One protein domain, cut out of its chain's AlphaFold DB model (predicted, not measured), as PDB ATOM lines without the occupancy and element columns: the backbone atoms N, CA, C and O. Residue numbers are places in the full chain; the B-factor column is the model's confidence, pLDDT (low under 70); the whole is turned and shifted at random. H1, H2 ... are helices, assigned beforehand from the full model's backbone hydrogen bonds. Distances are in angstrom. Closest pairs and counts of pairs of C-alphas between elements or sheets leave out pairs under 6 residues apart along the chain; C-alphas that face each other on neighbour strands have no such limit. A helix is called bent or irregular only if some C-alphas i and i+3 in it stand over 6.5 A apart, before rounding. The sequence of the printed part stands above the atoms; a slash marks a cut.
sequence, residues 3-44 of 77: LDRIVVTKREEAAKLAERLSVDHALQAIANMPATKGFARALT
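This is residues 3 to 44 of the 77 residues of the protein "Indole-3-glycerol-phosphate synthase" of Paenibacillus sp. P1XP2 (UniProt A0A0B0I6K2). The domain is a flat, open arch of three helices with an empty middle: the longest helix, H1, makes one leg, H2 makes the crosspiece at the closed end, and residues 32 to 38 with the short helix H3 make the other leg. No two of the three helices touch, and neither leg folds back on the other. The printed part has 42 residues, with three named helices in the order H1, H2, H3 and no named strand, and its class is all helix. The whole is extended, with a radius of gyration of the C-alphas of 15.4 A, and the C-alphas span 33 by 30 by 7 A along their three main axes.

H1 is the longest helix, residues 3 to 18, and measures 21.9 A from first to last C-alpha. It begins at C-alpha 3, (-16.382, -8.956, -16.055), and ends at C-alpha 18, (-24.118, -29.388, -17.727). H2 holds residues 23 to 31 and measures 12.3 A, beginning at C-alpha 23, (-26.839, -34.333, -10.529). H3 holds residues 39 to 44, measures 8.9 A, and ends at C-alpha 44, (-14.501, -14.446, 12.171). None of the three helices is bent or irregular.

The N-to-C direction of H1 has its largest component, -0.96, along y. A tight link of 4 residues, 19 to 22, joins H1 to H2, and the two helices are apart. The N-to-C direction of H2 has its largest component, 0.89, along z. A short link of 7 residues, 32 to 38, joins H2 to H3, and these two helices are apart as well. The N-to-C direction of H3 has components of 0.75 along y and 0.62 along z. H1 and H3 are apart, with no C-alpha of the one within 8 A of the other. In H1, H2 and H3, every pair of backbone O of residue i and N of residue i+4 is within hydrogen-bond range.

Residues 3 to 44, of which 3 to 18 belong to H1, 23 to 31 to H2 and 39 to 44 to H3, stand free: each C-alpha has within 10 A only C-alphas fewer than 8 residues away along the chain. The two C-alphas farthest apart are those of Glu 19 and Thr 44, at 38.5 A, while the first and last printed C-alphas, of Leu 3 and Thr 44, are 28.8 A apart. The printed part runs from 3 to 44 with no cut, within a full chain of 77 residues, and has no long link. The mean pLDDT of the printed part is 96.0, that of H3 is 92, and no printed residue is under 70 in this predicted model.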
ATOM      1  N   LEU A   3     -15.342  -8.160 -16.711       93.56
ATOM      2  CA  LEU A   3     -16.382  -8.956 -16.055       93.56
ATOM      3  C   LEU A   3     -17.419  -9.484 -17.050       93.56
ATOM      4  O   LEU A   3     -17.714 -10.670 -17.012       93.56
ATOM      5  N   ASP A   4     -17.891  -8.662 -17.992       95.56
ATOM      6  CA  ASP A   4     -18.856  -9.111 -19.009       95.56
ATOM      7  C   ASP A   4     -18.293 -10.263 -19.843       95.56
ATOM      8  O   ASP A   4     -18.975 -11.255 -20.087       95.56
ATOM      9  N   ARG A   5     -17.008 -10.170 -20.218       94.44
ATOM     10  CA  ARG A   5     -16.311 -11.245 -20.936       94.44
ATOM     11  C   ARG A   5     -16.241 -12.520 -20.097       94.44
ATOM     12  O   ARG A   5     -16.571 -13.586 -20.602       94.44
ATOM     13  N   ILE A   6     -15.874 -12.411 -18.816       95.44
ATOM     14  CA  ILE A   6     -15.841 -13.557 -17.894       95.44
ATOM     15  C   ILE A   6     -17.230 -14.198 -17.779       95.44
ATOM     16  O   ILE A   6     -17.334 -15.419 -17.842       95.44
ATOM     17  N   VAL A   7     -18.293 -13.400 -17.646       97.81
ATOM     18  CA  VAL A   7     -19.668 -13.906 -17.520       97.81
ATOM     19  C   VAL A   7     -20.100 -14.651 -18.780       97.81
ATOM     20  O   VAL A   7     -20.626 -15.759 -18.668       97.81
ATOM     21  N   VAL A   8     -19.863 -14.080 -19.965       97.88
ATOM     22  CA  VAL A   8     -20.190 -14.730 -21.246       97.88
ATOM     23  C   VAL A   8     -19.461 -16.067 -21.361       97.88
ATOM     24  O   VAL A   8     -20.112 -17.099 -21.520       97.88
ATOM     25  N   THR A   9     -18.143 -16.082 -21.157       97.50
ATOM     26  CA  THR A   9     -17.351 -17.316 -21.223       97.50
ATOM     27  C   THR A   9     -17.814 -18.353 -20.196       97.50
ATOM     28  O   THR A   9     -17.958 -19.528 -20.525       97.50
ATOM     29  N   LYS A  10     -18.114 -17.948 -18.954       97.19
ATOM     30  CA  LYS A  10     -18.556 -18.889 -17.912       97.19
ATOM     31  C   LYS A  10     -19.932 -19.483 -18.186       97.19
ATOM     32  O   LYS A  10     -20.158 -20.628 -17.806       97.19
ATOM     33  N   ARG A  11     -20.832 -18.761 -18.861       98.12
ATOM     34  CA  ARG A  11     -22.121 -19.319 -19.306       98.12
ATOM     35  C   ARG A  11     -21.920 -20.434 -20.328       98.12
ATOM     36  O   ARG A  11     -22.510 -21.498 -20.178       98.12
ATOM     37  N   GLU A  12     -21.057 -20.215 -21.315       98.06
ATOM     38  CA  GLU A  12     -20.736 -21.223 -22.332       98.06
ATOM     39  C   GLU A  12     -20.052 -22.456 -21.721       98.06
ATOM     40  O   GLU A  12     -20.399 -23.591 -22.042       98.06
ATOM     41  N   GLU A  13     -19.097 -22.250 -20.811       97.69
ATOM     42  CA  GLU A  13     -18.428 -23.340 -20.094       97.69
ATOM     43  C   GLU A  13     -19.399 -24.132 -19.213       97.69
ATOM     44  O   GLU A  13     -19.351 -25.364 -19.205       97.69
ATOM     45  N   ALA A  14     -20.284 -23.442 -18.489       97.06
ATOM     46  CA  ALA A  14     -21.290 -24.073 -17.643       97.06
ATOM     47  C   ALA A  14     -22.285 -24.898 -18.469       97.06
ATOM     48  O   ALA A  14     -22.584 -26.022 -18.076       97.06
ATOM     49  N   ALA A  15     -22.739 -24.393 -19.623       97.19
ATOM     50  CA  ALA A  15     -23.614 -25.138 -20.530       97.19
ATOM     51  C   ALA A  15     -22.954 -26.446 -20.999       97.19
ATOM     52  O   ALA A  15     -23.523 -27.521 -20.826       97.19
ATOM     53  N   LYS A  16     -21.696 -26.379 -21.458       97.06
ATOM     54  CA  LYS A  16     -20.916 -27.564 -21.867       97.06
ATOM     55  C   LYS A  16     -20.676 -28.550 -20.719       97.06
ATOM     56  O   LYS A  16     -20.559 -29.753 -20.935       97.06
ATOM     57  N   LEU A  17     -20.503 -28.055 -19.492       95.38
ATOM     58  CA  LEU A  17     -20.354 -28.900 -18.303       95.38
ATOM     59  C   LEU A  17     -21.672 -29.582 -17.931       95.38
ATOM     60  O   LEU A  17     -21.651 -30.757 -17.573       95.38
ATOM     61  N   ALA A  18     -22.793 -28.871 -18.045       94.56
ATOM     62  CA  ALA A  18     -24.118 -29.388 -17.727       94.56
ATOM     63  C   ALA A  18     -24.508 -30.576 -18.618       94.56
ATOM     64  O   ALA A  18     -25.102 -31.521 -18.113       94.56
ATOM     65  N   GLU A  19     -24.087 -30.591 -19.889       96.62
ATOM     66  CA  GLU A  19     -24.306 -31.718 -20.818       96.62
ATOM     67  C   GLU A  19     -23.783 -33.066 -20.291       96.62
ATOM     68  O   GLU A  19     -24.289 -34.120 -20.667       96.62
ATOM     69  N   ARG A  20     -22.771 -33.044 -19.417       95.44
ATOM     70  CA  ARG A  20     -22.119 -34.245 -18.870       95.44
ATOM     71  C   ARG A  20     -22.231 -34.377 -17.351       95.44
ATOM     72  O   ARG A  20     -21.731 -35.347 -16.784       95.44
ATOM     73  N   LEU A  21     -22.831 -33.400 -16.676       95.00
ATOM     74  CA  LEU A  21     -22.976 -33.409 -15.226       95.00
ATOM     75  C   LEU A  21     -24.210 -34.227 -14.840       95.00
ATOM     76  O   LEU A  21     -25.339 -33.810 -15.075       95.00
ATOM     77  N   SER A  22     -24.000 -35.356 -14.166       96.56
ATOM     78  CA  SER A  22     -25.083 -36.051 -13.469       96.56
ATOM     79  C   SER A  22     -25.272 -35.443 -12.081       96.56
ATOM     80  O   SER A  22     -24.365 -35.485 -11.244       96.56
ATOM     81  N   VAL A  23     -26.461 -34.887 -11.838       95.06
ATOM     82  CA  VAL A  23     -26.839 -34.333 -10.529       95.06
ATOM     83  C   VAL A  23     -26.837 -35.427  -9.462       95.06
ATOM     84  O   VAL A  23     -26.259 -35.228  -8.398       95.06
ATOM     85  N   ASP A  24     -27.387 -36.602  -9.766       96.94
ATOM     86  CA  ASP A  24     -27.438 -37.723  -8.823       96.94
ATOM     87  C   ASP A  24     -26.037 -38.194  -8.431       96.94
ATOM     88  O   ASP A  24     -25.742 -38.370  -7.249       96.94
ATOM     89  N   HIS A  25     -25.135 -38.325  -9.408       97.06
ATOM     90  CA  HIS A  25     -23.748 -38.683  -9.129       97.06
ATOM     91  C   HIS A  25     -23.042 -37.610  -8.287       97.06
ATOM     92  O   HIS A  25     -22.287 -37.938  -7.370       97.06
ATOM     93  N   ALA A  26     -23.302 -36.327  -8.552       97.06
ATOM     94  CA  ALA A  26     -22.759 -35.236  -7.748       97.06
ATOM     95  C   ALA A  26     -23.273 -35.282  -6.299       97.06
ATOM     96  O   ALA A  26     -22.479 -35.129  -5.372       97.06
ATOM     97  N   LEU A  27     -24.565 -35.548  -6.087       98.00
ATOM     98  CA  LEU A  27     -25.151 -35.695  -4.752       98.00
ATOM     99  C   LEU A  27     -24.556 -36.887  -3.995       98.00
ATOM    100  O   LEU A  27     -24.191 -36.743  -2.828       98.00
ATOM    101  N   GLN A  28     -24.390 -38.032  -4.661       98.00
ATOM    102  CA  GLN A  28     -23.730 -39.202  -4.074       98.00
ATOM    103  C   GLN A  28     -22.273 -38.906  -3.706       98.00
ATOM    104  O   GLN A  28     -21.821 -39.263  -2.618       98.00
ATOM    105  N   ALA A  29     -21.535 -38.206  -4.570       97.75
ATOM    106  CA  ALA A  29     -20.172 -37.791  -4.262       97.75
ATOM    107  C   ALA A  29     -20.135 -36.878  -3.027       97.75
ATOM    108  O   ALA A  29     -19.356 -37.139  -2.113       97.75
ATOM    109  N   ILE A  30     -21.013 -35.867  -2.962       97.69
ATOM    110  CA  ILE A  30     -21.119 -34.926  -1.835       97.69
ATOM    111  C   ILE A  30     -21.443 -35.652  -0.527       97.69
ATOM    112  O   ILE A  30     -20.825 -35.352   0.492       97.69
ATOM    113  N   ALA A  31     -22.367 -36.617  -0.547       97.69
ATOM    114  CA  ALA A  31     -22.753 -37.384   0.640       97.69
ATOM    115  C   ALA A  31     -21.575 -38.155   1.263       97.69
ATOM    116  O   ALA A  31     -21.553 -38.376   2.472       97.69
ATOM    117  N   ASN A  32     -20.582 -38.520   0.449       97.75
ATOM    118  CA  ASN A  32     -19.378 -39.224   0.883       97.75
ATOM    119  C   ASN A  32     -18.209 -38.281   1.237       97.75
ATOM    120  O   ASN A  32     -17.127 -38.750   1.596       97.75
ATOM    121  N   MET A  33     -18.381 -36.957   1.136       98.12
ATOM    122  CA  MET A  33     -17.335 -35.998   1.498       98.12
ATOM    123  C   MET A  33     -17.294 -35.751   3.015       98.12
ATOM    124  O   MET A  33     -18.327 -35.779   3.685       98.12
ATOM    125  N   PRO A  34     -16.116 -35.428   3.581       97.94
ATOM    126  CA  PRO A  34     -16.021 -34.985   4.966       97.94
ATOM    127  C   PRO A  34     -16.833 -33.714   5.228       97.94
ATOM    128  O   PRO A  34     -17.053 -32.891   4.334       97.94
ATOM    129  N   ALA A  35     -17.186 -33.496   6.496       97.25
ATOM    130  CA  ALA A  35     -17.818 -32.258   6.928       97.25
ATOM    131  C   ALA A  35     -16.993 -31.022   6.521       97.25
ATOM    132  O   ALA A  35     -15.758 -31.011   6.567       97.25
ATOM    133  N   THR A  36     -17.689 -29.948   6.143       96.94
ATOM    134  CA  THR A  36     -17.028 -28.691   5.784       96.94
ATOM    135  C   THR A  36     -16.267 -28.107   6.979       96.94
ATOM    136  O   THR A  36     -16.671 -28.231   8.133       96.94
ATOM    137  N   LYS A  37     -15.159 -27.409   6.711       94.62
ATOM    138  CA  LYS A  37     -14.277 -26.860   7.760       94.62
ATOM    139  C   LYS A  37     -14.809 -25.585   8.437       94.62
ATOM    140  O   LYS A  37     -14.126 -25.024   9.287       94.62
ATOM    141  N   GLY A  38     -15.989 -25.087   8.053       93.94
ATOM    142  CA  GLY A  38     -16.563 -23.856   8.611       93.94
ATOM    143  C   GLY A  38     -15.776 -22.589   8.247       93.94
ATOM    144  O   GLY A  38     -15.292 -21.881   9.127       93.94
ATOM    145  N   PHE A  39     -15.667 -22.286   6.947       94.19
ATOM    146  CA  PHE A  39     -14.870 -21.172   6.402       94.19
ATOM    147  C   PHE A  39     -15.153 -19.815   7.074       94.19
ATOM    148  O   PHE A  39     -14.231 -19.161   7.553       94.19
ATOM    149  N   ALA A  40     -16.428 -19.420   7.181       93.75
ATOM    150  CA  ALA A  40     -16.818 -18.153   7.803       93.75
ATOM    151  C   ALA A  40     -16.397 -18.079   9.277       93.75
ATOM    152  O   ALA A  40     -15.874 -17.058   9.721       93.75
ATOM    153  N   ARG A  41     -16.553 -19.180  10.025       92.31
ATOM    154  CA  ARG A  41     -16.142 -19.257  11.431       92.31
ATOM    155  C   ARG A  41     -14.634 -19.082  11.557       92.31
ATOM    156  O   ARG A  41     -14.209 -18.252  12.347       92.31
ATOM    157  N   ALA A  42     -13.838 -19.784  10.750       90.69
ATOM    158  CA  ALA A  42     -12.377 -19.650  10.759       90.69
ATOM    159  C   ALA A  42     -11.904 -18.212  10.481       90.69
ATOM    160  O   ALA A  42     -10.866 -17.782  10.984       90.69
ATOM    161  N   LEU A  43     -12.680 -17.460   9.698       91.19
ATOM    162  CA  LEU A  43     -12.385 -16.073   9.379       91.19
ATOM    163  C   LEU A  43     -12.894 -15.080  10.403       91.19
ATOM    164  O   LEU A  43     -12.448 -13.950  10.316       91.19
ATOM    165  N   THR A  44     -13.800 -15.428  11.316       90.94
ATOM    166  CA  THR A  44     -14.501 -14.446  12.171       90.94
ATOM    167  C   THR A  44     -14.405 -14.744  13.664       90.94
ATOM    168  O   THR A  44     -14.429 -13.812  14.463       90.94
TER     169      THR A  44